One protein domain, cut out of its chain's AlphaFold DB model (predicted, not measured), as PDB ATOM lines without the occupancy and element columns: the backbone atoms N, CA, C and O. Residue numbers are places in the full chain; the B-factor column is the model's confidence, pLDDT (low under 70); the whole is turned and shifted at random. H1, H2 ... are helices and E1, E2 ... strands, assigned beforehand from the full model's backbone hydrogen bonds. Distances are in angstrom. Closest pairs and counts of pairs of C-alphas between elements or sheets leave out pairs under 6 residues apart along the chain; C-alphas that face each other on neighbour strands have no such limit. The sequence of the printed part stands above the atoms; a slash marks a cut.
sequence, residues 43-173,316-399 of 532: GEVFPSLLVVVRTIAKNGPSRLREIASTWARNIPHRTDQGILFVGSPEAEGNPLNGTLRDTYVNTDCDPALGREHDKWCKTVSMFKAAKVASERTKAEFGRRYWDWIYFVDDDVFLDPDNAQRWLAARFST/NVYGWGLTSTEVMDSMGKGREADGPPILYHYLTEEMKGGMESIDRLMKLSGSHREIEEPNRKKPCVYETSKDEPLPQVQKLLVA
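This is residues 43 to 173 and 316 to 399 of the 532 residues of an uncharacterized protein of Chromera velia CCMP2878 (UniProt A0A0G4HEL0). A small, twisted parallel sheet of four strands has the long helix H3 slanting over one face and H4 over part of the opposite face. H5 and H6 lie beyond the sheet as a looser side part, tied to the rest by short strand pairings and by H6 meeting H1 end to end; from H6 a long link runs out, residues 374 to 380 and 383 to 388 sticking out, and returns to H7. The printed part has 215 residues, with 100 in named elements, under half, in the order E1 H1 E2 H2 E3 H3 E4 H4 H5 H6 H7; the class is mixed, helices and strands, and the sheet runs E3 E2 E1 E4. It is compact, with a radius of gyration of the C-alphas of 17.8 A and spans of 51 by 47 by 40 A.

The strands are E1, residues 49 to 54, from C-alpha 49 at (-26.251, 17.243, 30.116); E2, 81 to 87, 20.3 A long; E3, 104 to 106; and E4, 148 to 153. H3, residues 115 to 141, is 38.5 A long and starts at (-50.781, 3.667, 38.131). The other helices are H1, 60 to 69; H2, 98 to 101; H4, 160 to 171, 15.9 A; H5, 324 to 333; H6, 354 to 364, 15.9 A; and H7, 393 to 396, with C-alpha 396 at (-34.886, 28.957, 31.030).

The sheet is only just strongly twisted, its C-alphas up to 4.3 A off the best plane. N 52 and O 150 of E1 and E4 are 2.8 A apart, N 84 and O 51 of E2 and E1 2.8 A, and N 105 and O 85 of E3 and E2 2.7 A, within hydrogen-bond range. E1, H1, E2 and E2, H2, E3 are strand-helix-strand units, parallel neighbours joined through a helix; E3, H3, E4 is a split one, with E2 and E1 between; the three crossovers are right-handed. H3 is over E2 and E1 at a height over the sheet of 7.6 A, only just slantwise at 30.0 degrees to E2 on the local plane; the closest C-alphas of E2 and H3, Val 86 and Met 126, are 6.1 A apart. H4, on the opposite face, is over E1 and E4 at a height of 8.8 A. H1, H2 and H7 only graze the sheet. H7 touches H3, C-alphas 396 and 136 being closest at 6.3 A. H1 and H6 touch only at their ends, C-alphas 66 and 355 being closest at 6.7 A. H5 and H6 are close but not clearly touching, at a shallow tilt of 28 degrees. Each O i to N i+4 pair is within range in H1, H4, H5 and H6, and 22 of 23 in H3; H2 and H7 are too short for one.

The C-alphas farthest apart, of Gly 114 and Lys 386, are 54.2 A apart. Residues 174 to 315 are not printed; C-alphas 173 and 316 are 22.3 A apart across the cut. The links H1 to E2, H5 to H6 and H6 to H7 are long. Mean pLDDT of the printed part is 81.0; 45 residues are under 70, among them 367 to 392.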
ATOM      1  N   GLY A  43      -8.501  22.159  29.155       69.19
ATOM      2  CA  GLY A  43      -9.241  22.268  27.899       69.19
ATOM      3  C   GLY A  43     -10.156  21.072  27.624       69.19
ATOM      4  O   GLY A  43     -10.500  20.832  26.466       69.19
ATOM      5  N   GLU A  44     -10.531  20.309  28.656       77.19
ATOM      6  CA  GLU A  44     -11.487  19.210  28.524       77.19
ATOM      7  C   GLU A  44     -12.888  19.798  28.311       77.19
ATOM      8  O   GLU A  44     -13.430  20.498  29.165       77.19
ATOM      9  N   VAL A  45     -13.468  19.540  27.137       81.12
ATOM     10  CA  VAL A  45     -14.836  19.953  26.810       81.12
ATOM     11  C   VAL A  45     -15.755  18.763  27.038       81.12
ATOM     12  O   VAL A  45     -15.686  17.778  26.305       81.12
ATOM     13  N   PHE A  46     -16.624  18.866  28.039       87.88
ATOM     14  CA  PHE A  46     -17.670  17.879  28.282       87.88
ATOM     15  C   PHE A  46     -18.936  18.223  27.489       87.88
ATOM     16  O   PHE A  46     -19.255  19.408  27.341       87.88
ATOM     17  N   PRO A  47     -19.670  17.216  26.984       91.06
ATOM     18  CA  PRO A  47     -20.984  17.451  26.407       91.06
ATOM     19  C   PRO A  47     -21.937  17.952  27.490       91.06
ATOM     20  O   PRO A  47     -21.892  17.486  28.633       91.06
ATOM     21  N   SER A  48     -22.810  18.890  27.147       92.88
ATOM     22  CA  SER A  48     -23.806  19.378  28.099       92.88
ATOM     23  C   SER A  48     -24.881  18.325  28.378       92.88
ATOM     24  O   SER A  48     -25.279  17.560  27.491       92.88
ATOM     25  N   LEU A  49     -25.362  18.291  29.620       95.12
ATOM     26  CA  LEU A  49     -26.251  17.243  30.116       95.12
ATOM     27  C   LEU A  49     -27.506  17.827  30.768       95.12
ATOM     28  O   LEU A  49     -27.418  18.547  31.758       95.12
ATOM     29  N   LEU A  50     -28.683  17.466  30.261       96.81
ATOM     30  CA  LEU A  50     -29.962  17.725  30.920       96.81
ATOM     31  C   LEU A  50     -30.450  16.459  31.629       96.81
ATOM     32  O   LEU A  50     -30.798  15.481  30.977       96.81
ATOM     33  N   VAL A  51     -30.528  16.476  32.953       97.31
ATOM     34  CA  VAL A  51     -31.125  15.382  33.729       97.31
ATOM     35  C   VAL A  51     -32.629  15.619  33.854       97.31
ATOM     36  O   VAL A  51     -33.056  16.688  34.277       97.31
ATOM     37  N   VAL A  52     -33.450  14.637  33.496       97.19
ATOM     38  CA  VAL A  52     -34.910  14.699  33.635       97.19
ATOM     39  C   VAL A  52     -35.349  13.594  34.583       97.19
ATOM     40  O   VAL A  52     -35.260  12.413  34.261       97.19
ATOM     41  N   VAL A  53     -35.819  13.987  35.759       95.81
ATOM     42  CA  VAL A  53     -36.199  13.091  36.849       95.81
ATOM     43  C   VAL A  53     -37.708  12.877  36.837       95.81
ATOM     44  O   VAL A  53     -38.481  13.832  36.931       95.81
ATOM     45  N   ARG A  54     -38.142  11.620  36.750       95.00
ATOM     46  CA  ARG A  54     -39.544  11.224  36.894       95.00
ATOM     47  C   ARG A  54     -39.890  11.119  38.367       95.00
ATOM     48  O   ARG A  54     -39.189  10.439  39.104       95.00
ATOM     49  N   THR A  55     -40.999  11.716  38.790       92.31
ATOM     50  CA  THR A  55     -41.439  11.633  40.188       92.31
ATOM     51  C   THR A  55     -42.930  11.321  40.337       92.31
ATOM     52  O   THR A  55     -43.756  11.556  39.445       92.31
ATOM     53  N   ILE A  56     -43.288  10.733  41.480       88.12
ATOM     54  CA  ILE A  56     -44.661  10.365  41.842       88.12
ATOM     55  C   ILE A  56     -45.142  11.180  43.042       88.12
ATOM     56  O   ILE A  56     -44.370  11.469  43.948       88.12
ATOM     57  N   ALA A  57     -46.439  11.491  43.105       82.25
ATOM     58  CA  ALA A  57     -46.990  12.331  44.172       82.25
ATOM     59  C   ALA A  57     -46.714  11.782  45.585       82.25
ATOM     60  O   ALA A  57     -46.320  12.528  46.477       82.25
ATOM     61  N   LYS A  58     -46.855  10.462  45.778       80.06
ATOM     62  CA  LYS A  58     -46.775   9.821  47.101       80.06
ATOM     63  C   LYS A  58     -45.399   9.939  47.775       80.06
ATOM     64  O   LYS A  58     -45.340  10.161  48.978       80.06
ATOM     65  N   ASN A  59     -44.317   9.757  47.017       78.56
ATOM     66  CA  ASN A  59     -42.945   9.715  47.548       78.56
ATOM     67  C   ASN A  59     -42.070  10.870  47.041       78.56
ATOM     68  O   ASN A  59     -40.958  11.055  47.534       78.56
ATOM     69  N   GLY A  60     -42.570  11.654  46.084       78.44
ATOM     70  CA  GLY A  60     -41.855  12.767  45.476       78.44
ATOM     71  C   GLY A  60     -41.351  13.766  46.513       78.44
ATOM     72  O   GLY A  60     -40.156  14.035  46.526       78.44
ATOM     73  N   PRO A  61     -42.174  14.248  47.467       86.25
ATOM     74  CA  PRO A  61     -41.728  15.217  48.460       86.25
ATOM     75  C   PRO A  61     -40.418  14.876  49.185       86.25
ATOM     76  O   PRO A  61     -39.539  15.729  49.288       86.25
ATOM     77  N   SER A  62     -40.268  13.651  49.694       87.31
ATOM     78  CA  SER A  62     -39.046  13.231  50.390       87.31
ATOM     79  C   SER A  62     -37.892  12.974  49.427       87.31
ATOM     80  O   SER A  62     -36.809  13.508  49.649       87.31
ATOM     81  N   ARG A  63     -38.137  12.234  48.340       90.12
ATOM     82  CA  ARG A  63     -37.115  11.867  47.349       90.12
ATOM     83  C   ARG A  63     -36.510  13.085  46.659       90.12
ATOM     84  O   ARG A  63     -35.299  13.210  46.554       90.12
ATOM     85  N   LEU A  64     -37.343  14.048  46.275       91.44
ATOM     86  CA  LEU A  64     -36.903  15.292  45.649       91.44
ATOM     87  C   LEU A  64     -36.057  16.158  46.594       91.44
ATOM     88  O   LEU A  64     -35.098  16.778  46.138       91.44
ATOM     89  N   ARG A  65     -36.366  16.194  47.903       90.81
ATOM     90  CA  ARG A  65     -35.488  16.854  48.891       90.81
ATOM     91  C   ARG A  65     -34.141  16.160  48.975       90.81
ATOM     92  O   ARG A  65     -33.119  16.837  49.014       90.81
ATOM     93  N   GLU A  66     -34.153  14.835  48.988       92.50
ATOM     94  CA  GLU A  66     -32.942  14.031  49.060       92.50
ATOM     95  C   GLU A  66     -32.053  14.282  47.838       92.50
ATOM     96  O   GLU A  66     -30.908  14.700  48.003       92.50
ATOM     97  N   ILE A  67     -32.611  14.203  46.625       94.31
ATOM     98  CA  ILE A  67     -31.940  14.554  45.362       94.31
ATOM     99  C   ILE A  67     -31.355  15.972  45.425       94.31
ATOM    100  O   ILE A  67     -30.163  16.172  45.176       94.31
ATOM    101  N   ALA A  68     -32.170  16.961  45.809       93.62
ATOM    102  CA  ALA A  68     -31.761  18.362  45.905       93.62
ATOM    103  C   ALA A  68     -30.631  18.595  46.923       93.62
ATOM    104  O   ALA A  68     -29.795  19.475  46.729       93.62
ATOM    105  N   SER A  69     -30.602  17.818  48.008       92.94
ATOM    106  CA  SER A  69     -29.593  17.919  49.068       92.94
ATOM    107  C   SER A  69     -28.315  17.116  48.799       92.94
ATOM    108  O   SER A  69     -27.301  17.346  49.463       92.94
ATOM    109  N   THR A  70     -28.348  16.206  47.821       94.81
ATOM    110  CA  THR A  70     -27.262  15.274  47.504       94.81
ATOM    111  C   THR A  70     -26.661  15.592  46.140       94.81
ATOM    112  O   THR A  70     -25.975  16.611  46.000       94.81
ATOM    113  N   TRP A  71     -26.920  14.752  45.142       95.00
ATOM    114  CA  TRP A  71     -26.247  14.774  43.855       95.00
ATOM    115  C   TRP A  71     -26.703  15.910  42.936       95.00
ATOM    116  O   TRP A  71     -25.921  16.395  42.121       95.00
ATOM    117  N   ALA A  72     -27.933  16.413  43.089       95.19
ATOM    118  CA  ALA A  72     -28.418  17.531  42.277       95.19
ATOM    119  C   ALA A  72     -28.054  18.909  42.846       95.19
ATOM    120  O   ALA A  72     -28.258  19.918  42.171       95.19
ATOM    121  N   ARG A  73     -27.498  18.978  44.064       93.56
ATOM    122  CA  ARG A  73     -27.215  20.234  44.785       93.56
ATOM    123  C   ARG A  73     -26.410  21.243  43.965       93.56
ATOM    124  O   ARG A  73     -26.667  22.439  44.046       93.56
ATOM    125  N   ASN A  74     -25.453  20.766  43.168       90.19
ATOM    126  CA  ASN A  74     -24.553  21.630  42.404       90.19
ATOM    127  C   ASN A  74     -25.037  21.920  40.977       90.19
ATOM    128  O   ASN A  74     -24.544  22.864  40.362       90.19
ATOM    129  N   ILE A  75     -26.014  21.167  40.457       92.62
ATOM    130  CA  ILE A  75     -26.505  21.325  39.079       92.62
ATOM    131  C   ILE A  75     -27.005  22.760  38.807       92.62
ATOM    132  O   ILE A  75     -26.663  23.316  37.761       92.62
ATOM    133  N   PRO A  76     -27.727  23.443  39.723       88.50
ATOM    134  CA  PRO A  76     -28.179  24.812  39.478       88.50
ATOM    135  C   PRO A  76     -27.081  25.860  39.310       88.50
ATOM    136  O   PRO A  76     -27.336  26.935  38.765       88.50
ATOM    137  N   HIS A  77     -25.878  25.566  39.795       86.75
ATOM    138  CA  HIS A  77     -24.728  26.466  39.742       86.75
ATOM    139  C   HIS A  77     -23.841  26.220  38.522       86.75
ATOM    140  O   HIS A  77     -22.851  26.925  38.328       86.75
ATOM    141  N   ARG A  78     -24.199  25.236  37.694       87.00
ATOM    142  CA  ARG A  78     -23.454  24.869  36.501       87.00
ATOM    143  C   ARG A  78     -24.107  25.418  35.255       87.00
ATOM    144  O   ARG A  78     -25.321  25.571  35.164       87.00
ATOM    145  N   THR A  79     -23.265  25.701  34.273       86.56
ATOM    146  CA  THR A  79     -23.724  26.067  32.941       86.56
ATOM    147  C   THR A  79     -23.929  24.819  32.101       86.56
ATOM    148  O   THR A  79     -24.913  24.728  31.396       86.56
ATOM    149  N   ASP A  80     -23.054  23.827  32.169       89.81
ATOM    150  CA  ASP A  80     -23.077  22.638  31.309       89.81
ATOM    151  C   ASP A  80     -24.040  21.529  31.769       89.81
ATOM    152  O   ASP A  80     -24.196  20.534  31.064       89.81
ATOM    153  N   GLN A  81     -24.712  21.704  32.909       93.75
ATOM    154  CA  GLN A  81     -25.690  20.758  33.445       93.75
ATOM    155  C   GLN A  81     -27.037  21.438  33.722       93.75
ATOM    156  O   GLN A  81     -27.098  22.575  34.188       93.75
ATOM    157  N   GLY A  82     -28.123  20.723  33.449       94.94
ATOM    158  CA  GLY A  82     -29.499  21.127  33.718       94.94
ATOM    159  C   GLY A  82     -30.242  20.029  34.465       94.94
ATOM    160  O   GLY A  82     -29.889  18.857  34.342       94.94
ATOM    161  N   ILE A  83     -31.281  20.387  35.219       96.06
ATOM    162  CA  ILE A  83     -32.179  19.404  35.830       96.06
ATOM    163  C   ILE A  83     -33.633  19.813  35.621       96.06
ATOM    164  O   ILE A  83     -33.960  20.994  35.671       96.06
ATOM    165  N   LEU A  84     -34.496  18.835  35.368       95.81
ATOM    166  CA  LEU A  84     -35.945  18.965  35.328       95.81
ATOM    167  C   LEU A  84     -36.566  17.873  36.186       95.81
ATOM    168  O   LEU A  84     -36.152  16.720  36.108       95.81
ATOM    169  N   PHE A  85     -37.610  18.210  36.930       94.50
ATOM    170  CA  PHE A  85     -38.449  17.235  37.619       94.50
ATOM    171  C   PHE A  85     -39.799  17.175  36.927       94.50
ATOM    172  O   PHE A  85     -40.400  18.211  36.671       94.50
ATOM    173  N   VAL A  86     -40.283  15.982  36.607       94.50
ATOM    174  CA  VAL A  86     -41.532  15.782  35.870       94.50
ATOM    175  C   VAL A  86     -42.444  14.889  36.696       94.50
ATOM    176  O   VAL A  86     -42.135  13.719  36.933       94.50
ATOM    177  N   GLY A  87     -43.568  15.440  37.149       92.19
ATOM    178  CA  GLY A  87     -44.476  14.743  38.055       92.19
ATOM    179  C   GLY A  87     -45.894  15.303  38.059       92.19
ATOM    180  O   GLY A  87     -46.191  16.323  37.437       92.19
ATOM    181  N   SER A  88     -46.786  14.617  38.769       86.94
ATOM    182  CA  SER A  88     -48.192  15.018  38.894       86.94
ATOM    183  C   SER A  88     -48.325  16.284  39.762       86.94
ATOM    184  O   SER A  88     -47.528  16.465  40.689       86.94
ATOM    185  N   PRO A  89     -49.345  17.126  39.522       75.00
ATOM    186  CA  PRO A  89     -49.603  18.333  40.317       75.00
ATOM    187  C   PRO A  89     -50.028  18.029  41.763       75.00
ATOM    188  O   PRO A  89     -49.882  18.872  42.640       75.00
ATOM    189  N   GLU A  90     -50.521  16.814  42.020       66.62
ATOM    190  CA  GLU A  90     -50.985  16.340  43.333       66.62
ATOM    191  C   GLU A  90     -49.859  16.024  44.326       66.62
ATOM    192  O   GLU A  90     -50.132  15.576  45.438       66.62
ATOM    193  N   ALA A  91     -48.589  16.225  43.960       61.03
ATOM    194  CA  ALA A  91     -47.511  16.217  44.941       61.03
ATOM    195  C   ALA A  91     -47.742  17.397  45.905       61.03
ATOM    196  O   ALA A  91     -47.350  18.526  45.613       61.03
ATOM    197  N   GLU A  92     -48.457  17.142  47.007       53.75
ATOM    198  CA  GLU A  92     -48.837  18.119  48.030       53.75
ATOM    199  C   GLU A  92     -47.616  18.945  48.460       53.75
ATOM    200  O   GLU A  92     -46.775  18.503  49.243       53.75
ATOM    201  N   GLY A  93     -47.517  20.154  47.903       64.44
ATOM    202  CA  GLY A  93     -46.356  21.023  48.037       64.44
ATOM    203  C   GLY A  93     -45.167  20.532  47.210       64.44
ATOM    204  O   GLY A  93     -44.524  19.545  47.553       64.44
ATOM    205  N   ASN A  94     -44.806  21.283  46.162       69.19
ATOM    206  CA  ASN A  94     -43.498  21.126  45.528       69.19
ATOM    207  C   ASN A  94     -42.428  21.274  46.632       69.19
ATOM    208  O   ASN A  94     -42.284  22.366  47.192       69.19
ATOM    209  N   PRO A  95     -41.717  20.193  46.992       75.62
ATOM    210  CA  PRO A  95     -40.798  20.188  48.125       75.62
ATOM    211  C   PRO A  95     -39.495  20.932  47.813       75.62
ATOM    212  O   PRO A  95     -38.665  21.124  48.704       75.62
ATOM    213  N   LEU A  96     -39.290  21.286  46.542       80.00
ATOM    214  CA  LEU A  96     -38.104  21.960  46.061       80.00
ATOM    215  C   LEU A  96     -38.171  23.428  46.477       80.00
ATOM    216  O   LEU A  96     -39.182  24.114  46.315       80.00
ATOM    217  N   ASN A  97     -37.061  23.916  47.014       76.94
ATOM    218  CA  ASN A  97     -36.878  25.310  47.375       76.94
ATOM    219  C   ASN A  97     -35.957  26.011  46.361       76.94
ATOM    220  O   ASN A  97     -35.275  25.377  45.553       76.94
ATOM    221  N   GLY A  98     -35.962  27.345  46.390       81.38
ATOM    222  CA  GLY A  98     -35.058  28.163  45.580       81.38
ATOM    223  C   GLY A  98     -35.142  27.872  44.078       81.38
ATOM    224  O   GLY A  98     -36.227  27.701  43.531       81.38
ATOM    225  N   THR A  99     -33.980  27.812  43.426       76.62
ATOM    226  CA  THR A  99     -33.841  27.643  41.971       76.62
ATOM    227  C   THR A  99     -34.337  26.296  41.454       76.62
ATOM    228  O   THR A  99     -34.720  26.207  40.296       76.62
ATOM    229  N   LEU A 100     -34.354  25.249  42.288       82.38
ATOM    230  CA  LEU A 100     -34.867  23.938  41.879       82.38
ATOM    231  C   LEU A 100     -36.394  23.922  41.794       82.38
ATOM    232  O   LEU A 100     -36.957  23.140  41.034       82.38
ATOM    233  N   ARG A 101     -37.088  24.809  42.514       83.88
ATOM    234  CA  ARG A 101     -38.548  24.924  42.407       83.88
ATOM    235  C   ARG A 101     -38.988  25.225  40.975       83.88
ATOM    236  O   ARG A 101     -39.941  24.614  40.496       83.88
ATOM    237  N   ASP A 102     -38.237  26.088  40.298       85.75
ATOM    238  CA  ASP A 102     -38.464  26.495  38.909       85.75
ATOM    239  C   ASP A 102     -38.023  25.423  37.901       85.75
ATOM    240  O   ASP A 102     -38.031  25.674  36.708       85.75
ATOM    241  N   THR A 103     -37.620  24.231  38.349       89.06
ATOM    242  CA  THR A 103     -37.282  23.101  37.467       89.06
ATOM    243  C   THR A 103     -38.364  22.019  37.446       89.06
ATOM    244  O   THR A 103     -38.236  21.026  36.733       89.06
ATOM    245  N   TYR A 104     -39.450  22.205  38.203       91.81
ATOM    246  CA  TYR A 104     -40.561  21.259  38.256       91.81
ATOM    247  C   TYR A 104     -41.579  21.517  37.139       91.81
ATOM    248  O   TYR A 104     -42.101  22.619  36.989       91.81
ATOM    249  N   VAL A 105     -41.906  20.470  36.393       92.25
ATOM    250  CA  VAL A 105     -42.873  20.449  35.301       92.25
ATOM    251  C   VAL A 105     -44.042  19.562  35.712       92.25
ATOM    252  O   VAL A 105     -43.901  18.346  35.863       92.25
ATOM    253  N   ASN A 106     -45.208  20.184  35.875       91.50
ATOM    254  CA  ASN A 106     -46.450  19.460  36.113       91.50
ATOM    255  C   ASN A 106     -46.874  18.718  34.845       91.50
ATOM    256  O   ASN A 106     -46.874  19.282  33.751       91.50
ATOM    257  N   THR A 107     -47.268  17.462  35.007       91.00
ATOM    258  CA  THR A 107     -47.877  16.673  33.936       91.00
ATOM    259  C   THR A 107     -49.395  16.720  34.026       91.00
ATOM    260  O   THR A 107     -49.932  16.574  35.122       91.00
ATOM    261  N   ASP A 108     -50.078  16.749  32.885       89.69
ATOM    262  CA  ASP A 108     -51.542  16.585  32.800       89.69
ATOM    263  C   ASP A 108     -51.979  15.106  32.881       89.69
ATOM    264  O   ASP A 108     -53.052  14.722  32.418       89.69
ATOM    265  N   CYS A 109     -51.114  14.241  33.417       89.81
ATOM    266  CA  CYS A 109     -51.400  12.825  33.584       89.81
ATOM    267  C   CYS A 109     -52.443  12.638  34.678       89.81
ATOM    268  O   CYS A 109     -52.196  12.993  35.829       89.81
ATOM    269  N   ASP A 110     -53.582  12.057  34.309       87.38
ATOM    270  CA  ASP A 110     -54.656  11.744  35.242       87.38
ATOM    271  C   ASP A 110     -54.319  10.459  36.029       87.38
ATOM    272  O   ASP A 110     -54.308   9.364  35.443       87.38
ATOM    273  N   PRO A 111     -54.029  10.550  37.343       83.50
ATOM    274  CA  PRO A 111     -53.748   9.376  38.162       83.50
ATOM    275  C   PRO A 111     -54.990   8.495  38.368       83.50
ATOM    276  O   PRO A 111     -54.841   7.307  38.679       83.50
ATOM    277  N   ALA A 112     -56.205   9.018  38.153       87.38
ATOM    278  CA  ALA A 112     -57.448   8.252  38.248       87.38
ATOM    279  C   ALA A 112     -57.568   7.186  37.146       87.38
ATOM    280  O   ALA A 112     -58.258   6.184  37.333       87.38
ATOM    281  N   LEU A 113     -56.832   7.335  36.038       86.00
ATOM    282  CA  LEU A 113     -56.725   6.325  34.978       86.00
ATOM    283  C   LEU A 113     -55.796   5.150  35.353       86.00
ATOM    284  O   LEU A 113     -55.611   4.212  34.575       86.00
ATOM    285  N   GLY A 114     -55.240   5.166  36.568       88.50
ATOM    286  CA  GLY A 114     -54.477   4.079  37.166       88.50
ATOM    287  C   GLY A 114     -52.964   4.280  37.111       88.50
ATOM    288  O   GLY A 114     -52.422   5.012  36.287       88.50
ATOM    289  N   ARG A 115     -52.247   3.563  37.988       87.12
ATOM    290  CA  ARG A 115     -50.781   3.667  38.131       87.12
ATOM    291  C   ARG A 115     -50.032   3.426  36.822       87.12
ATOM    292  O   ARG A 115     -49.015   4.054  36.565       87.12
ATOM    293  N   GLU A 116     -50.519   2.493  36.016       87.44
ATOM    294  CA  GLU A 116     -49.867   2.153  34.755       87.44
ATOM    295  C   GLU A 116     -50.069   3.257  33.715       87.44
ATOM    296  O   GLU A 116     -49.121   3.564  33.005       87.44
ATOM    297  N   HIS A 117     -51.243   3.909  33.688       88.88
ATOM    298  CA  HIS A 117     -51.477   5.123  32.894       88.88
ATOM    299  C   HIS A 117     -50.487   6.235  33.257       88.88
ATOM    300  O   HIS A 117     -49.824   6.807  32.391       88.88
ATOM    301  N   ASP A 118     -50.349   6.492  34.558       89.56
ATOM    302  CA  ASP A 118     -49.476   7.538  35.092       89.56
ATOM    303  C   ASP A 118     -48.010   7.375  34.644       89.56
ATOM    304  O   ASP A 118     -47.383   8.353  34.234       89.56
ATOM    305  N   LYS A 119     -47.473   6.145  34.627       91.00
ATOM    306  CA  LYS A 119     -46.075   5.877  34.232       91.00
ATOM    307  C   LYS A 119     -45.763   6.300  32.798       91.00
ATOM    308  O   LYS A 119     -44.882   7.133  32.585       91.00
ATOM    309  N   TRP A 120     -46.470   5.751  31.808       91.88
ATOM    310  CA  TRP A 120     -46.145   6.042  30.409       91.88
ATOM    311  C   TRP A 120     -46.544   7.461  29.998       91.88
ATOM    312  O   TRP A 120     -45.859   8.070  29.173       91.88
ATOM    313  N   CYS A 121     -47.603   8.024  30.592       94.25
ATOM    314  CA  CYS A 121     -47.974   9.416  30.363       94.25
ATOM    315  C   CYS A 121     -46.861  10.362  30.841       94.25
ATOM    316  O   CYS A 121     -46.468  11.291  30.122       94.25
ATOM    317  N   LYS A 122     -46.281  10.092  32.020       94.31
ATOM    318  CA  LYS A 122     -45.117  10.833  32.521       94.31
ATOM    319  C   LYS A 122     -43.905  10.645  31.634       94.31
ATOM    320  O   LYS A 122     -43.249  11.632  31.325       94.31
ATOM    321  N   THR A 123     -43.656   9.433  31.151       94.75
ATOM    322  CA  THR A 123     -42.561   9.166  30.213       94.75
ATOM    323  C   THR A 123     -42.672  10.035  28.960       94.75
ATOM    324  O   THR A 123     -41.719  10.731  28.617       94.75
ATOM    325  N   VAL A 124     -43.848  10.134  28.329       95.50
ATOM    326  CA  VAL A 124     -44.052  11.070  27.205       95.50
ATOM    327  C   VAL A 124     -43.855  12.528  27.631       95.50
ATOM    328  O   VAL A 124     -43.210  13.303  26.920       95.50
ATOM    329  N   SER A 125     -44.381  12.905  28.797       95.75
ATOM    330  CA  SER A 125     -44.254  14.262  29.337       95.75
ATOM    331  C   SER A 125     -42.796  14.657  29.582       95.75
ATOM    332  O   SER A 125     -42.425  15.796  29.311       95.75
ATOM    333  N   MET A 126     -41.942  13.721  30.002       96.25
ATOM    334  CA  MET A 126     -40.507  13.954  30.158       96.25
ATOM    335  C   MET A 126     -39.847  14.297  28.822       96.25
ATOM    336  O   MET A 126     -39.107  15.276  28.746       96.25
ATOM    337  N   PHE A 127     -40.138  13.549  27.751       96.50
ATOM    338  CA  PHE A 127     -39.610  13.862  26.417       96.50
ATOM    339  C   PHE A 127     -40.079  15.239  25.933       96.50
ATOM    340  O   PHE A 127     -39.282  16.013  25.396       96.50
ATOM    341  N   LYS A 128     -41.354  15.583  26.154       95.69
ATOM    342  CA  LYS A 128     -41.886  16.915  25.828       95.69
ATOM    343  C   LYS A 128     -41.189  18.021  26.622       95.69
ATOM    344  O   LYS A 128     -40.788  19.021  26.031       95.69
ATOM    345  N   ALA A 129     -41.010  17.836  27.928       95.19
ATOM    346  CA  ALA A 129     -40.323  18.788  28.797       95.19
ATOM    347  C   ALA A 129     -38.873  19.008  28.348       95.19
ATOM    348  O   ALA A 129     -38.439  20.150  28.190       95.19
ATOM    349  N   ALA A 130     -38.156  17.926  28.037       95.62
ATOM    350  CA  ALA A 130     -36.789  17.993  27.538       95.62
ATOM    351  C   ALA A 130     -36.688  18.740  26.195       95.62
ATOM    352  O   ALA A 130     -35.778  19.551  25.998       95.62
ATOM    353  N   LYS A 131     -37.648  18.516  25.283       94.88
ATOM    354  CA  LYS A 131     -37.739  19.253  24.016       94.88
ATOM    355  C   LYS A 131     -37.953  20.748  24.247       94.88
ATOM    356  O   LYS A 131     -37.184  21.549  23.724       94.88
ATOM    357  N   VAL A 132     -38.934  21.121  25.070       93.88
ATOM    358  CA  VAL A 132     -39.229  22.530  25.385       93.88
ATOM    359  C   VAL A 132     -38.017  23.221  26.015       93.88
ATOM    360  O   VAL A 132     -37.642  24.315  25.592       93.88
ATOM    361  N   ALA A 133     -37.351  22.576  26.975       92.31
ATOM    362  CA  ALA A 133     -36.125  23.095  27.580       92.31
ATOM    363  C   ALA A 133     -34.993  23.289  26.553       92.31
ATOM    364  O   ALA A 133     -34.289  24.302  26.567       92.31
ATOM    365  N   SER A 134     -34.832  22.346  25.625       90.94
ATOM    366  CA  SER A 134     -33.838  22.433  24.548       90.94
ATOM    367  C   SER A 134     -34.146  23.556  23.552       90.94
ATOM    368  O   SER A 134     -33.240  24.256  23.103       90.94
ATOM    369  N   GLU A 135     -35.417  23.764  23.211       90.69
ATOM    370  CA  GLU A 135     -35.850  24.832  22.305       90.69
ATOM    371  C   GLU A 135     -35.691  26.219  22.930       90.69
ATOM    372  O   GLU A 135     -35.245  27.145  22.253       90.69
ATOM    373  N   ARG A 136     -35.984  26.372  24.225       89.25
ATOM    374  CA  ARG A 136     -35.816  27.648  24.939       89.25
ATOM    375  C   ARG A 136     -34.368  28.053  25.079       89.25
ATOM    376  O   ARG A 136     -34.005  29.176  24.751       89.25
ATOM    377  N   THR A 137     -33.532  27.121  25.514       86.62
ATOM    378  CA  THR A 137     -32.092  27.373  25.593       86.62
ATOM    379  C   THR A 137     -31.508  27.660  24.205       86.62
ATOM    380  O   THR A 137     -30.654  28.532  24.071       86.62
ATOM    381  N   LYS A 138     -32.034  27.034  23.140       87.31
ATOM    382  CA  LYS A 138     -31.703  27.405  21.757       87.31
ATOM    383  C   LYS A 138     -32.145  28.816  21.381       87.31
ATOM    384  O   LYS A 138     -31.382  29.500  20.704       87.31
ATOM    385  N   ALA A 139     -33.345  29.232  21.774       87.50
ATOM    386  CA  ALA A 139     -33.846  30.575  21.503       87.50
ATOM    387  C   ALA A 139     -33.003  31.647  22.211       87.50
ATOM    388  O   ALA A 139     -32.648  32.639  21.582       87.50
ATOM    389  N   GLU A 140     -32.623  31.408  23.468       87.25
ATOM    390  CA  GLU A 140     -31.813  32.339  24.262       87.25
ATOM    391  C   GLU A 140     -30.362  32.420  23.763       87.25
ATOM    392  O   GLU A 140     -29.816  33.500  23.557       87.25
ATOM    393  N   PHE A 141     -29.719  31.269  23.545       83.56
ATOM    394  CA  PHE A 141     -28.281  31.208  23.262       83.56
ATOM    395  C   PHE A 141     -27.942  31.063  21.771       83.56
ATOM    396  O   PHE A 141     -26.772  30.925  21.411       83.56
ATOM    397  N   GLY A 142     -28.946  31.035  20.890       82.69
ATOM    398  CA  GLY A 142     -28.785  30.878  19.439       82.69
ATOM    399  C   GLY A 142     -28.300  29.495  18.979       82.69
ATOM    400  O   GLY A 142     -28.014  29.301  17.798       82.69
ATOM    401  N   ARG A 143     -28.187  28.512  19.882       78.19
ATOM    402  CA  ARG A 143     -27.694  27.153  19.594       78.19
ATOM    403  C   ARG A 143     -28.330  26.132  20.528       78.19
ATOM    404  O   ARG A 143     -28.613  26.471  21.670       78.19
ATOM    405  N   ARG A 144     -28.527  24.882  20.074       74.81
ATOM    406  CA  ARG A 144     -28.983  23.818  20.990       74.81
ATOM    407  C   ARG A 144     -27.988  23.730  22.134       74.81
ATOM    408  O   ARG A 144     -26.786  23.651  21.883       74.81
ATOM    409  N   TYR A 145     -28.519  23.817  23.341       79.94
ATOM    410  CA  TYR A 145     -27.692  23.925  24.521       79.94
ATOM    411  C   TYR A 145     -27.381  22.571  25.128       79.94
ATOM    412  O   TYR A 145     -26.262  22.405  25.582       79.94
ATOM    413  N   TRP A 146     -28.333  21.633  25.102       90.44
ATOM    414  CA  TRP A 146     -28.201  20.282  25.648       90.44
ATOM    415  C   TRP A 146     -27.808  19.291  24.552       90.44
ATOM    416  O   TRP A 146     -28.584  19.062  23.620       90.44
ATOM    417  N   ASP A 147     -26.613  18.717  24.666       91.12
ATOM    418  CA  ASP A 147     -26.130  17.666  23.773       91.12
ATOM    419  C   ASP A 147     -26.807  16.334  24.123       91.12
ATOM    420  O   ASP A 147     -27.308  15.631  23.241       91.12
ATOM    421  N   TRP A 148     -26.885  16.038  25.425       94.75
ATOM    422  CA  TRP A 148     -27.444  14.808  25.971       94.75
ATOM    423  C   TRP A 148     -28.502  15.071  27.033       94.75
ATOM    424  O   TRP A 148     -28.475  16.066  27.757       94.75
ATOM    425  N   ILE A 149     -29.448  14.142  27.124       96.31
ATOM    426  CA  ILE A 149     -30.565  14.163  28.056       96.31
ATOM    427  C   ILE A 149     -30.600  12.810  28.767       96.31
ATOM    428  O   ILE A 149     -30.716  11.775  28.109       96.31
ATOM    429  N   TYR A 150     -30.492  12.819  30.094       96.38
ATOM    430  CA  TYR A 150     -30.543  11.624  30.934       96.38
ATOM    431  C   TYR A 150     -31.876  11.568  31.671       96.38
ATOM    432  O   TYR A 150     -32.132  12.355  32.578       96.38
ATOM    433  N   PHE A 151     -32.731  10.637  31.277       95.69
ATOM    434  CA  PHE A 151     -33.993  10.369  31.951       95.69
ATOM    435  C   PHE A 151     -33.772   9.357  33.068       95.69
ATOM    436  O   PHE A 151     -33.235   8.289  32.789       95.69
ATOM    437  N   VAL A 152     -34.183   9.670  34.295       94.75
ATOM    438  CA  VAL A 152     -34.010   8.808  35.477       94.75
ATOM    439  C   VAL A 152     -35.247   8.832  36.380       94.75
ATOM    440  O   VAL A 152     -36.063   9.751  36.288       94.75
ATOM    441  N   ASP A 153     -35.378   7.840  37.259       94.06
ATOM    442  CA  ASP A 153     -36.392   7.813  38.321       94.06
ATOM    443  C   ASP A 153     -35.953   8.620  39.558       94.06
ATOM    444  O   ASP A 153     -34.781   8.962  39.713       94.06
ATOM    445  N   ASP A 154     -36.892   8.965  40.443       93.69
ATOM    446  CA  ASP A 154     -36.624   9.765  41.649       93.69
ATOM    447  C   ASP A 154     -36.028   8.973  42.828       93.69
ATOM    448  O   ASP A 154     -35.814   9.538  43.897       93.69
ATOM    449  N   ASP A 155     -35.744   7.682  42.672       92.19
ATOM    450  CA  ASP A 155     -35.047   6.834  43.650       92.19
ATOM    451  C   ASP A 155     -33.656   6.381  43.194       92.19
ATOM    452  O   ASP A 155     -33.115   5.392  43.701       92.19
ATOM    453  N   VAL A 156     -33.041   7.142  42.285       93.12
ATOM    454  CA  VAL A 156     -31.643   6.951  41.888       93.12
ATOM    455  C   VAL A 156     -30.705   7.913  42.618       93.12
ATOM    456  O   VAL A 156     -31.030   9.078  42.857       93.12
ATOM    457  N   PHE A 157     -29.482   7.458  42.877       94.31
ATOM    458  CA  PHE A 157     -28.337   8.349  43.033       94.31
ATOM    459  C   PHE A 157     -27.613   8.452  41.688       94.31
ATOM    460  O   PHE A 157     -27.208   7.425  41.150       94.31
ATOM    461  N   LEU A 158     -27.424   9.663  41.159       95.12
ATOM    462  CA  LEU A 158     -26.750   9.919  39.881       95.12
ATOM    463  C   LEU A 158     -25.521  10.805  40.102       95.12
ATOM    464  O   LEU A 158     -25.650  11.862  40.696       95.12
ATOM    465  N   ASP A 159     -24.361  10.448  39.561       94.81
ATOM    466  CA  ASP A 159     -23.208  11.345  39.443       94.81
ATOM    467  C   ASP A 159     -23.180  11.957  38.025       94.81
ATOM    468  O   ASP A 159     -22.739  11.302  37.067       94.81
ATOM    469  N   PRO A 160     -23.677  13.200  37.842       94.56
ATOM    470  CA  PRO A 160     -23.769  13.815  36.521       94.56
ATOM    471  C   PRO A 160     -22.393  14.118  35.909       94.56
ATOM    472  O   PRO A 160     -22.266  14.141  34.682       94.56
ATOM    473  N   ASP A 161     -21.348  14.280  36.726       92.75
ATOM    474  CA  ASP A 161     -19.986  14.535  36.246       92.75
ATOM    475  C   ASP A 161     -19.398  13.285  35.614       92.75
ATOM    476  O   ASP A 161     -18.800  13.339  34.535       92.75
ATOM    477  N   ASN A 162     -19.601  12.137  36.257       91.62
ATOM    478  CA  ASN A 162     -19.170  10.862  35.700       91.62
ATOM    479  C   ASN A 162     -19.980  10.494  34.458       91.62
ATOM    480  O   ASN A 162     -19.393  10.010  33.492       91.62
ATOM    481  N   ALA A 163     -21.282  10.803  34.426       93.25
ATOM    482  CA  ALA A 163     -22.090  10.649  33.215       93.25
ATOM    483  C   ALA A 163     -21.525  11.483  32.047       93.25
ATOM    484  O   ALA A 163     -21.315  10.957  30.954       93.25
ATOM    485  N   GLN A 164     -21.204  12.763  32.270       92.81
ATOM    486  CA  GLN A 164     -20.591  13.623  31.250       92.81
ATOM    487  C   GLN A 164     -19.205  13.140  30.807       92.81
ATOM    488  O   GLN A 164     -18.907  13.169  29.612       92.81
ATOM    489  N   ARG A 165     -18.357  12.674  31.734       90.56
ATOM    490  CA  ARG A 165     -17.042  12.089  31.407       90.56
ATOM    491  C   ARG A 165     -17.185  10.837  30.552       90.56
ATOM    492  O   ARG A 165     -16.461  10.697  29.571       90.56
ATOM    493  N   TRP A 166     -18.126   9.959  30.894       91.12
ATOM    494  CA  TRP A 166     -18.413   8.760  30.114       91.12
ATOM    495  C   TRP A 166     -18.888   9.118  28.702       91.12
ATOM    496  O   TRP A 166     -18.353   8.606  27.716       91.12
ATOM    497  N   LEU A 167     -19.819  10.074  28.585       91.44
ATOM    498  CA  LEU A 167     -20.286  10.589  27.298       91.44
ATOM    499  C   LEU A 167     -19.143  11.204  26.482       91.44
ATOM    500  O   LEU A 167     -19.023  10.924  25.290       91.44
ATOM    501  N   ALA A 168     -18.275  11.998  27.111       90.00
ATOM    502  CA  ALA A 168     -17.102  12.559  26.457       90.00
ATOM    503  C   ALA A 168     -16.156  11.453  25.974       90.00
ATOM    504  O   ALA A 168     -15.777  11.458  24.810       90.00
ATOM    505  N   ALA A 169     -15.814  10.467  26.799       88.25
ATOM    506  CA  ALA A 169     -14.926   9.377  26.392       88.25
ATOM    507  C   ALA A 169     -15.502   8.556  25.223       88.25
ATOM    508  O   ALA A 169     -14.768   8.144  24.324       88.25
ATOM    509  N   ARG A 170     -16.822   8.341  25.211       86.81
ATOM    510  CA  ARG A 170     -17.506   7.517  24.208       86.81
ATOM    511  C   ARG A 170     -17.763   8.250  22.892       86.81
ATOM    512  O   ARG A 170     -17.603   7.650  21.828       86.81
ATOM    513  N   PHE A 171     -18.197   9.507  22.973       85.75
ATOM    514  CA  PHE A 171     -18.727  10.284  21.848       85.75
ATOM    515  C   PHE A 171     -17.880  11.502  21.488       85.75
ATOM    516  O   PHE A 171     -18.234  12.218  20.550       85.75
ATOM    517  N   SER A 172     -16.751  11.747  22.164       80.62
ATOM    518  CA  SER A 172     -15.774  12.709  21.655       80.62
ATOM    519  C   SER A 172     -15.322  12.225  20.294       80.62
ATOM    520  O   SER A 172     -14.548  11.278  20.157       80.62
ATOM    521  N   THR A 173     -15.812  12.904  19.260       61.38
ATOM    522  CA  THR A 173     -15.226  12.827  17.937       61.38
ATOM    523  C   THR A 173     -13.874  13.521  18.040       61.38
ATOM    524  O   THR A 173     -13.699  14.657  17.591       61.38
ATOM    525  N   ASN A 316     -20.262   1.037  35.245       88.19
ATOM    526  CA  ASN A 316     -20.521   1.666  36.545       88.19
ATOM    527  C   ASN A 316     -21.947   2.209  36.732       88.19
ATOM    528  O   ASN A 316     -22.175   3.199  37.431       88.19
ATOM    529  N   VAL A 317     -22.917   1.529  36.123       89.25
ATOM    530  CA  VAL A 317     -24.345   1.720  36.373       89.25
ATOM    531  C   VAL A 317     -24.890   0.517  37.121       89.25
ATOM    532  O   VAL A 317     -24.899  -0.606  36.615       89.25
ATOM    533  N   TYR A 318     -25.404   0.762  38.317       88.56
ATOM    534  CA  TYR A 318     -25.882  -0.263  39.230       88.56
ATOM    535  C   TYR A 318     -27.402  -0.194  39.330       88.56
ATOM    536  O   TYR A 318     -27.967   0.500  40.170       88.56
ATOM    537  N   GLY A 319     -28.065  -0.898  38.412       85.19
ATOM    538  CA  GLY A 319     -29.513  -0.805  38.211       85.19
ATOM    539  C   GLY A 319     -30.415  -1.644  39.083       85.19
ATOM    540  O   GLY A 319     -31.636  -1.496  39.040       85.19
ATOM    541  N   TRP A 320     -29.805  -2.542  39.833       82.69
ATOM    542  CA  TRP A 320     -30.482  -3.490  40.689       82.69
ATOM    543  C   TRP A 320     -30.111  -3.171  42.126       82.69
ATOM    544  O   TRP A 320     -29.014  -2.668  42.371       82.69
ATOM    545  N   GLY A 321     -31.028  -3.464  43.050       78.31
ATOM    546  CA  GLY A 321     -30.810  -3.208  44.469       78.31
ATOM    547  C   GLY A 321     -29.509  -3.853  44.918       78.31
ATOM    548  O   GLY A 321     -29.383  -5.077  44.897       78.31
ATOM    549  N   LEU A 322     -28.551  -3.008  45.278       80.06
ATOM    550  CA  LEU A 322     -27.294  -3.435  45.854       80.06
ATOM    551  C   LEU A 322     -27.449  -3.529  47.367       80.06
ATOM    552  O   LEU A 322     -28.090  -2.697  48.013       80.06
ATOM    553  N   THR A 323     -26.812  -4.535  47.944       83.81
ATOM    554  CA  THR A 323     -26.545  -4.563  49.377       83.81
ATOM    555  C   THR A 323     -25.559  -3.453  49.743       83.81
ATOM    556  O   THR A 323     -24.768  -2.992  48.915       83.81
ATOM    557  N   SER A 324     -25.543  -3.052  51.017       81.12
ATOM    558  CA  SER A 324     -24.564  -2.067  51.503       81.12
ATOM    559  C   SER A 324     -23.119  -2.494  51.199       81.12
ATOM    560  O   SER A 324     -22.299  -1.663  50.821       81.12
ATOM    561  N   THR A 325     -22.813  -3.793  51.300       84.12
ATOM    562  CA  THR A 325     -21.491  -4.342  50.965       84.12
ATOM    563  C   THR A 325     -21.169  -4.190  49.482       84.12
ATOM    564  O   THR A 325     -20.077  -3.747  49.151       84.12
ATOM    565  N   GLU A 326     -22.112  -4.483  48.583       86.75
ATOM    566  CA  GLU A 326     -21.898  -4.321  47.138       86.75
ATOM    567  C   GLU A 326     -21.707  -2.855  46.741       86.75
ATOM    568  O   GLU A 326     -20.886  -2.560  45.871       86.75
ATOM    569  N   VAL A 327     -22.402  -1.922  47.404       85.50
ATOM    570  CA  VAL A 327     -22.148  -0.487  47.216       85.50
ATOM    571  C   VAL A 327     -20.724  -0.139  47.645       85.50
ATOM    572  O   VAL A 327     -19.982   0.445  46.856       85.50
ATOM    573  N   MET A 328     -20.298  -0.545  48.841       83.62
ATOM    574  CA  MET A 328     -18.936  -0.277  49.321       83.62
ATOM    575  C   MET A 328     -17.869  -0.906  48.415       83.62
ATOM    576  O   MET A 328     -16.885  -0.247  48.075       83.62
ATOM    577  N   ASP A 329     -18.086  -2.141  47.963       85.25
ATOM    578  CA  ASP A 329     -17.199  -2.835  47.032       85.25
ATOM    579  C   ASP A 329     -17.123  -2.109  45.687       85.25
ATOM    580  O   ASP A 329     -16.035  -1.953  45.133       85.25
ATOM    581  N   SER A 330     -18.257  -1.639  45.158       84.31
ATOM    582  CA  SER A 330     -18.286  -0.879  43.903       84.31
ATOM    583  C   SER A 330     -17.518   0.443  44.011       84.31
ATOM    584  O   SER A 330     -16.755   0.792  43.113       84.31
ATOM    585  N   MET A 331     -17.615   1.129  45.153       81.00
ATOM    586  CA  MET A 331     -16.866   2.360  45.415       81.00
ATOM    587  C   MET A 331     -15.369   2.110  45.621       81.00
ATOM    588  O   MET A 331     -14.546   2.924  45.200       81.00
ATOM    589  N   GLY A 332     -15.001   0.987  46.247       75.94
ATOM    590  CA  GLY A 332     -13.606   0.576  46.417       75.94
ATOM    591  C   GLY A 332     -12.942   0.192  45.092       75.94
ATOM    592  O   GLY A 332     -11.809   0.596  44.834       75.94
ATOM    593  N   LYS A 333     -13.668  -0.529  44.227       65.88
ATOM    594  CA  LYS A 333     -13.209  -0.945  42.888       65.88
ATOM    595  C   LYS A 333     -13.079   0.215  41.903       65.88
ATOM    596  O   LYS A 333     -12.183   0.187  41.061       65.88
ATOM    597  N   GLY A 334     -13.888   1.266  42.058       57.34
ATOM    598  CA  GLY A 334     -13.841   2.470  41.218       57.34
ATOM    599  C   GLY A 334     -12.509   3.238  41.246       57.34
ATOM    600  O   GLY A 334     -12.358   4.225  40.529       57.34
ATOM    601  N   ARG A 335     -11.527   2.802  42.050       56.94
ATOM    602  CA  ARG A 335     -10.176   3.376  42.096       56.94
ATOM    603  C   ARG A 335      -9.197   2.806  41.069       56.94
ATOM    604  O   ARG A 335      -8.207   3.484  40.807       56.94
ATOM    605  N   GLU A 336      -9.421   1.612  40.509       56.44
ATOM    606  CA  GLU A 336      -8.323   0.894  39.829       56.44
ATOM    607  C   GLU A 336      -8.557   0.477  38.365       56.44
ATOM    608  O   GLU A 336      -7.564   0.227  37.683       56.44
ATOM    609  N   ALA A 337      -9.782   0.469  37.820       56.53
ATOM    610  CA  ALA A 337      -9.970   0.144  36.392       56.53
ATOM    611  C   ALA A 337     -11.219   0.754  35.743       56.53
ATOM    612  O   ALA A 337     -11.114   1.363  34.682       56.53
ATOM    613  N   ASP A 338     -12.377   0.626  36.389       65.44
ATOM    614  CA  ASP A 338     -13.652   0.872  35.700       65.44
ATOM    615  C   ASP A 338     -14.110   2.335  35.804       65.44
ATOM    616  O   ASP A 338     -14.934   2.796  35.025       65.44
ATOM    617  N   GLY A 339     -13.509   3.115  36.705       79.19
ATOM    618  CA  GLY A 339     -13.907   4.490  36.993       79.19
ATOM    619  C   GLY A 339     -14.990   4.580  38.074       79.19
ATOM    620  O   GLY A 339     -15.482   3.570  38.578       79.19
ATOM    621  N   PRO A 340     -15.323   5.799  38.517       84.56
ATOM    622  CA  PRO A 340     -16.316   6.006  39.564       84.56
ATOM    623  C   PRO A 340     -17.747   5.672  39.088       84.56
ATOM    624  O   PRO A 340     -18.045   5.787  37.895       84.56
ATOM    625  N   PRO A 341     -18.652   5.295  40.013       89.12
ATOM    626  CA  PRO A 341     -20.049   5.004  39.701       89.12
ATOM    627  C   PRO A 341     -20.747   6.199  39.050       89.12
ATOM    628  O   PRO A 341     -20.557   7.348  39.458       89.12
ATOM    629  N   ILE A 342     -21.566   5.909  38.039       92.12
ATOM    630  CA  ILE A 342     -22.429   6.889  37.379       92.12
ATOM    631  C   ILE A 342     -23.798   6.894  38.041       92.12
ATOM    632  O   ILE A 342     -24.326   7.962  38.325       92.12
ATOM    633  N   LEU A 343     -24.385   5.724  38.296       93.38
ATOM    634  CA  LEU A 343     -25.728   5.649  38.862       93.38
ATOM    635  C   LEU A 343     -25.896   4.439  39.778       93.38
ATOM    636  O   LEU A 343     -25.449   3.342  39.448       93.38
ATOM    637  N   TYR A 344     -26.606   4.641  40.886       91.62
ATOM    638  CA  TYR A 344     -27.157   3.588  41.732       91.62
ATOM    639  C   TYR A 344     -28.679   3.683  41.762       91.62
ATOM    640  O   TYR A 344     -29.229   4.770  41.924       91.62
ATOM    641  N   HIS A 345     -29.352   2.544  41.652       88.81
ATOM    642  CA  HIS A 345     -30.807   2.430  41.686       88.81
ATOM    643  C   HIS A 345     -31.261   1.464  42.788       88.81
ATOM    644  O   HIS A 345     -30.485   0.620  43.237       88.81
ATOM    645  N   TYR A 346     -32.525   1.571  43.215       78.88
ATOM    646  CA  TYR A 346     -33.119   0.758  44.285       78.88
ATOM    647  C   TYR A 346     -32.296   0.747  45.576       78.88
ATOM    648  O   TYR A 346     -31.999  -0.312  46.134       78.88
ATOM    649  N   LEU A 347     -31.941   1.935  46.066       72.69
ATOM    650  CA  LEU A 347     -31.299   2.063  47.370       72.69
ATOM    651  C   LEU A 347     -32.249   1.520  48.438       72.69
ATOM    652  O   LEU A 347     -33.356   2.028  48.627       72.69
ATOM    653  N   THR A 348     -31.850   0.423  49.074       67.44
ATOM    654  CA  THR A 348     -32.684  -0.267  50.057       67.44
ATOM    655  C   THR A 348     -32.693   0.500  51.379       67.44
ATOM    656  O   THR A 348     -31.739   1.197  51.714       67.44
ATOM    657  N   GLU A 349     -33.743   0.315  52.183       62.50
ATOM    658  CA  GLU A 349     -33.832   0.844  53.559       62.50
ATOM    659  C   GLU A 349     -32.649   0.405  54.450       62.50
ATOM    660  O   GLU A 349     -32.327   1.061  55.442       62.50
ATOM    661  N   GLU A 350     -31.980  -0.707  54.105       63.59
ATOM    662  CA  GLU A 350     -30.775  -1.174  54.801       63.59
ATOM    663  C   GLU A 350     -29.614  -0.185  54.668       63.59
ATOM    664  O   GLU A 350     -28.836  -0.019  55.613       63.59
ATOM    665  N   MET A 351     -29.536   0.537  53.546       66.06
ATOM    666  CA  MET A 351     -28.703   1.726  53.430       66.06
ATOM    667  C   MET A 351     -29.371   2.867  54.192       66.06
ATOM    668  O   MET A 351     -29.940   3.785  53.605       66.06
ATOM    669  N   LYS A 352     -29.304   2.822  55.527       59.28
ATOM    670  CA  LYS A 352     -29.752   3.928  56.380       59.28
ATOM    671  C   LYS A 352     -29.135   5.231  55.860       59.28
ATOM    672  O   LYS A 352     -27.914   5.382  55.871       59.28
ATOM    673  N   GLY A 353     -29.983   6.144  55.387       75.62
ATOM    674  CA  GLY A 353     -29.578   7.420  54.785       75.62
ATOM    675  C   GLY A 353     -29.566   7.470  53.252       75.62
ATOM    676  O   GLY A 353     -29.198   8.506  52.718       75.62
ATOM    677  N   GLY A 354     -29.950   6.402  52.542       86.19
ATOM    678  CA  GLY A 354     -30.254   6.437  51.106       86.19
ATOM    679  C   GLY A 354     -29.170   7.092  50.238       86.19
ATOM    680  O   GLY A 354     -27.992   6.728  50.292       86.19
ATOM    681  N   MET A 355     -29.579   8.076  49.440       91.12
ATOM    682  CA  MET A 355     -28.725   8.904  48.590       91.12
ATOM    683  C   MET A 355     -27.736   9.749  49.400       91.12
ATOM    684  O   MET A 355     -26.638  10.000  48.911       91.12
ATOM    685  N   GLU A 356     -28.062  10.177  50.628       91.25
ATOM    686  CA  GLU A 356     -27.139  10.963  51.471       91.25
ATOM    687  C   GLU A 356     -25.915  10.146  51.886       91.25
ATOM    688  O   GLU A 356     -24.788  10.652  51.915       91.25
ATOM    689  N   SER A 357     -26.127   8.864  52.188       89.25
ATOM    690  CA  SER A 357     -25.044   7.937  52.510       89.25
ATOM    691  C   SER A 357     -24.132   7.723  51.301       89.25
ATOM    692  O   SER A 357     -22.909   7.771  51.451       89.25
ATOM    693  N   ILE A 358     -24.698   7.579  50.098       89.94
ATOM    694  CA  ILE A 358     -23.912   7.479  48.860       89.94
ATOM    695  C   ILE A 358     -23.171   8.783  48.559       89.94
ATOM    696  O   ILE A 358     -21.972   8.729  48.298       89.94
ATOM    697  N   ASP A 359     -23.826   9.943  48.668       91.38
ATOM    698  CA  ASP A 359     -23.207  11.265  48.479       91.38
ATOM    699  C   ASP A 359     -21.971  11.421  49.367       91.38
ATOM    700  O   ASP A 359     -20.886  11.785  48.911       91.38
ATOM    701  N   ARG A 360     -22.112  11.081  50.654       90.06
ATOM    702  CA  ARG A 360     -21.011  11.146  51.613       90.06
ATOM    703  C   ARG A 360     -19.868  10.220  51.217       90.06
ATOM    704  O   ARG A 360     -18.712  10.636  51.269       90.06
ATOM    705  N   LEU A 361     -20.169   8.982  50.836       86.69
ATOM    706  CA  LEU A 361     -19.144   8.024  50.433       86.69
ATOM    707  C   LEU A 361     -18.426   8.464  49.148       86.69
ATOM    708  O   LEU A 361     -17.200   8.397  49.096       86.69
ATOM    709  N   MET A 362     -19.156   9.000  48.168       86.88
ATOM    710  CA  MET A 362     -18.604   9.547  46.922       86.88
ATOM    711  C   MET A 362     -17.678  10.746  47.157       86.88
ATOM    712  O   MET A 362     -16.677  10.920  46.457       86.88
ATOM    713  N   LYS A 363     -17.970  11.568  48.168       87.06
ATOM    714  CA  LYS A 363     -17.080  12.657  48.598       87.06
ATOM    715  C   LYS A 363     -15.832  12.132  49.298       87.06
ATOM    716  O   LYS A 363     -14.726  12.570  48.989       87.06
ATOM    717  N   LEU A 364     -15.988  11.170  50.210       84.50
ATOM    718  CA  LEU A 364     -14.868  10.568  50.943       84.50
ATOM    719  C   LEU A 364     -13.922   9.779  50.031       84.50
ATOM    720  O   LEU A 364     -12.714   9.751  50.272       84.50
ATOM    721  N   SER A 365     -14.439   9.153  48.973       80.38
ATOM    722  CA  SER A 365     -13.613   8.425  48.010       80.38
ATOM    723  C   SER A 365     -12.734   9.350  47.162       80.38
ATOM    724  O   SER A 365     -11.760   8.862  46.585       80.38
ATOM    725  N   GLY A 366     -13.051  10.651  47.114       79.19
ATOM    726  CA  GLY A 366     -12.462  11.633  46.204       79.19
ATOM    727  C   GLY A 366     -13.043  11.581  44.787       79.19
ATOM    728  O   GLY A 366     -12.567  12.311  43.917       79.19
ATOM    729  N   SER A 367     -14.052  10.732  44.546       68.19
ATOM    730  CA  SER A 367     -14.726  10.611  43.246       68.19
ATOM    731  C   SER A 367     -15.548  11.859  42.934       68.19
ATOM    732  O   SER A 367     -15.544  12.343  41.802       68.19
ATOM    733  N   HIS A 368     -16.192  12.418  43.959       65.25
ATOM    734  CA  HIS A 368     -16.933  13.662  43.867       65.25
ATOM    735  C   HIS A 368     -16.038  14.818  44.321       65.25
ATOM    736  O   HIS A 368     -15.820  15.033  45.517       65.25
ATOM    737  N   ARG A 369     -15.495  15.577  43.365       65.06
ATOM    738  CA  ARG A 369     -14.823  16.840  43.685       65.06
ATOM    739  C   ARG A 369     -15.909  17.839  44.057       65.06
ATOM    740  O   ARG A 369     -16.623  18.321  43.183       65.06
ATOM    741  N   GLU A 370     -16.058  18.146  45.345       62.03
ATOM    742  CA  GLU A 370     -16.849  19.315  45.715       62.03
ATOM    743  C   GLU A 370     -16.259  20.529  44.998       62.03
ATOM    744  O   GLU A 370     -15.066  20.829  45.109       62.03
ATOM    745  N   ILE A 371     -17.108  21.225  44.243       57.34
ATOM    746  CA  ILE A 371     -16.857  22.622  43.934       57.34
ATOM    747  C   ILE A 371     -16.899  23.290  45.305       57.34
ATOM    748  O   ILE A 371     -17.987  23.496  45.839       57.34
ATOM    749  N   GLU A 372     -15.731  23.501  45.925       55.03
ATOM    750  CA  GLU A 372     -15.644  24.237  47.186       55.03
ATOM    751  C   GLU A 372     -16.459  25.518  46.987       55.03
ATOM    752  O   GLU A 372     -16.153  26.303  46.081       55.03
ATOM    753  N   GLU A 373     -17.544  25.683  47.758       48.78
ATOM    754  CA  GLU A 373     -18.326  26.915  47.712       48.78
ATOM    755  C   GLU A 373     -17.318  28.051  47.882       48.78
ATOM    756  O   GLU A 373     -16.585  28.046  48.881       48.78
ATOM    757  N   PRO A 374     -17.216  28.989  46.921       46.88
ATOM    758  CA  PRO A 374     -16.258  30.067  47.025       46.88
ATOM    759  C   PRO A 374     -16.479  30.722  48.372       46.88
ATOM    760  O   PRO A 374     -17.573  31.210  48.666       46.88
ATOM    761  N   ASN A 375     -15.444  30.635  49.206       44.25
ATOM    762  CA  ASN A 375     -15.409  31.148  50.562       44.25
ATOM    763  C   ASN A 375     -16.171  32.481  50.559       44.25
ATOM    764  O   ASN A 375     -15.735  33.391  49.851       44.25
ATOM    765  N   ARG A 376     -17.329  32.568  51.252       49.44
ATOM    766  CA  ARG A 376     -18.402  33.598  51.094       49.44
ATOM    767  C   ARG A 376     -17.937  35.063  51.002       49.44
ATOM    768  O   ARG A 376     -18.725  35.956  50.716       49.44
ATOM    769  N   LYS A 377     -16.666  35.328  51.286       48.38
ATOM    770  CA  LYS A 377     -15.991  36.616  51.187       48.38
ATOM    771  C   LYS A 377     -15.562  37.016  49.768       48.38
ATOM    772  O   LYS A 377     -15.310  38.202  49.582       48.38
ATOM    773  N   LYS A 378     -15.483  36.113  48.779       43.50
ATOM    774  CA  LYS A 378     -15.242  36.476  47.368       43.50
ATOM    775  C   LYS A 378     -15.963  35.505  46.420       43.50
ATOM    776  O   LYS A 378     -15.503  34.375  46.298       43.50
ATOM    777  N   PRO A 379     -17.070  35.901  45.761       41.59
ATOM    778  CA  PRO A 379     -17.676  35.065  44.721       41.59
ATOM    779  C   PRO A 379     -16.644  34.766  43.619       41.59
ATOM    780  O   PRO A 379     -15.801  35.623  43.347       41.59
ATOM    781  N   CYS A 380     -16.698  33.579  42.987       39.47
ATOM    782  CA  CYS A 380     -15.984  33.324  41.727       39.47
ATOM    783  C   CYS A 380     -16.593  34.300  40.697       39.47
ATOM    784  O   CYS A 380     -17.613  34.016  40.071       39.47
ATOM    785  N   VAL A 381     -16.050  35.518  40.615       36.78
ATOM    786  CA  VAL A 381     -16.453  36.512  39.624       36.78
ATOM    787  C   VAL A 381     -15.795  36.076  38.332       36.78
ATOM    788  O   VAL A 381     -14.583  36.197  38.174       36.78
ATOM    789  N   TYR A 382     -16.595  35.546  37.413       37.31
ATOM    790  CA  TYR A 382     -16.207  35.554  36.015       37.31
ATOM    791  C   TYR A 382     -15.971  37.022  35.645       37.31
ATOM    792  O   TYR A 382     -16.903  37.822  35.727       37.31
ATOM    793  N   GLU A 383     -14.748  37.396  35.260       33.72
ATOM    794  CA  GLU A 383     -14.510  38.642  34.524       33.72
ATOM    795  C   GLU A 383     -15.132  38.493  33.126       33.72
ATOM    796  O   GLU A 383     -14.455  38.417  32.102       33.72
ATOM    797  N   THR A 384     -16.459  38.401  33.062       38.56
ATOM    798  CA  THR A 384     -17.174  38.805  31.864       38.56
ATOM    799  C   THR A 384     -17.042  40.319  31.769       38.56
ATOM    800  O   THR A 384     -16.976  41.025  32.780       38.56
ATOM    801  N   SER A 385     -16.928  40.829  30.542       36.41
ATOM    802  CA  SER A 385     -16.971  42.267  30.283       36.41
ATOM    803  C   SER A 385     -18.111  42.877  31.097       36.41
ATOM    804  O   SER A 385     -19.241  42.410  30.980       36.41
ATOM    805  N   LYS A 386     -17.757  43.841  31.950       38.59
ATOM    806  CA  LYS A 386     -18.615  44.533  32.915       38.59
ATOM    807  C   LYS A 386     -20.090  44.581  32.477       38.59
ATOM    808  O   LYS A 386     -20.380  45.084  31.398       38.59
ATOM    809  N   ASP A 387     -20.959  44.084  33.363       37.00
ATOM    810  CA  ASP A 387     -22.369  44.477  33.550       37.00
ATOM    811  C   ASP A 387     -23.502  43.480  33.240       37.00
ATOM    812  O   ASP A 387     -24.651  43.828  33.503       37.00
ATOM    813  N   GLU A 388     -23.257  42.220  32.852       37.47
ATOM    814  CA  GLU A 388     -24.354  41.227  32.790       37.47
ATOM    815  C   GLU A 388     -24.026  39.902  33.508       37.47
ATOM    816  O   GLU A 388     -23.076  39.208  33.124       37.47
ATOM    817  N   PRO A 389     -24.785  39.519  34.561       46.94
ATOM    818  CA  PRO A 389     -24.683  38.180  35.127       46.94
ATOM    819  C   PRO A 389     -25.085  37.166  34.054       46.94
ATOM    820  O   PRO A 389     -26.102  37.348  33.387       46.94
ATOM    821  N   LEU A 390     -24.302  36.093  33.900       44.69
ATOM    822  CA  LEU A 390     -24.650  35.000  32.989       44.69
ATOM    823  C   LEU A 390     -26.103  34.565  33.254       44.69
ATOM    824  O   LEU A 390     -26.442  34.313  34.420       44.69
ATOM    825  N   PRO A 391     -26.960  34.474  32.218       56.19
ATOM    826  CA  PRO A 391     -28.309  33.960  32.379       56.19
ATOM    827  C   PRO A 391     -28.223  32.598  33.059       56.19
ATOM    828  O   PRO A 391     -27.560  31.684  32.565       56.19
ATOM    829  N   GLN A 392     -28.848  32.467  34.230       66.69
ATOM    830  CA  GLN A 392     -28.924  31.178  34.905       66.69
ATOM    831  C   GLN A 392     -29.727  30.249  34.000       66.69
ATOM    832  O   GLN A 392     -30.942  30.395  33.901       66.69
ATOM    833  N   VAL A 393     -29.045  29.310  33.340       73.25
ATOM    834  CA  VAL A 393     -29.635  28.372  32.372       73.25
ATOM    835  C   VAL A 393     -30.868  27.671  32.955       73.25
ATOM    836  O   VAL A 393     -31.853  27.463  32.256       73.25
ATOM    837  N   GLN A 394     -30.858  27.406  34.264       78.81
ATOM    838  CA  GLN A 394     -31.981  26.835  35.011       78.81
ATOM    839  C   GLN A 394     -33.280  27.640  34.892       78.81
ATOM    840  O   GLN A 394     -34.349  27.059  34.746       78.81
ATOM    841  N   LYS A 395     -33.208  28.977  34.878       78.75
ATOM    842  CA  LYS A 395     -34.394  29.839  34.741       78.75
ATOM    843  C   LYS A 395     -35.066  29.718  33.374       78.75
ATOM    844  O   LYS A 395     -36.209  30.128  33.221       78.75
ATOM    845  N   LEU A 396     -34.362  29.174  32.379       75.75
ATOM    846  CA  LEU A 396     -34.886  28.957  31.030       75.75
ATOM    847  C   LEU A 396     -35.552  27.584  30.883       75.75
ATOM    848  O   LEU A 396     -36.224  27.333  29.877       75.75
ATOM    849  N   LEU A 397     -35.367  26.684  31.855       77.19
ATOM    850  CA  LEU A 397     -35.842  25.306  31.768       77.19
ATOM    851  C   LEU A 397     -37.364  25.195  31.908       77.19
ATOM    852  O   LEU A 397     -37.980  24.420  31.179       77.19
ATOM    853  N   VAL A 398     -37.993  26.013  32.755       72.62
ATOM    854  CA  VAL A 398     -39.454  26.019  32.953       72.62
ATOM    855  C   VAL A 398     -39.989  27.437  32.805       72.62
ATOM    856  O   VAL A 398     -39.293  28.411  33.057       72.62
ATOM    857  N   ALA A 399     -41.224  27.557  32.316       55.88
ATOM    858  CA  ALA A 399     -41.913  28.839  32.274       55.88
ATOM    859  C   ALA A 399     -43.000  28.780  33.337       55.88
ATOM    860  O   ALA A 399     -43.668  27.745  33.416       55.88
TER     861      ALA A 399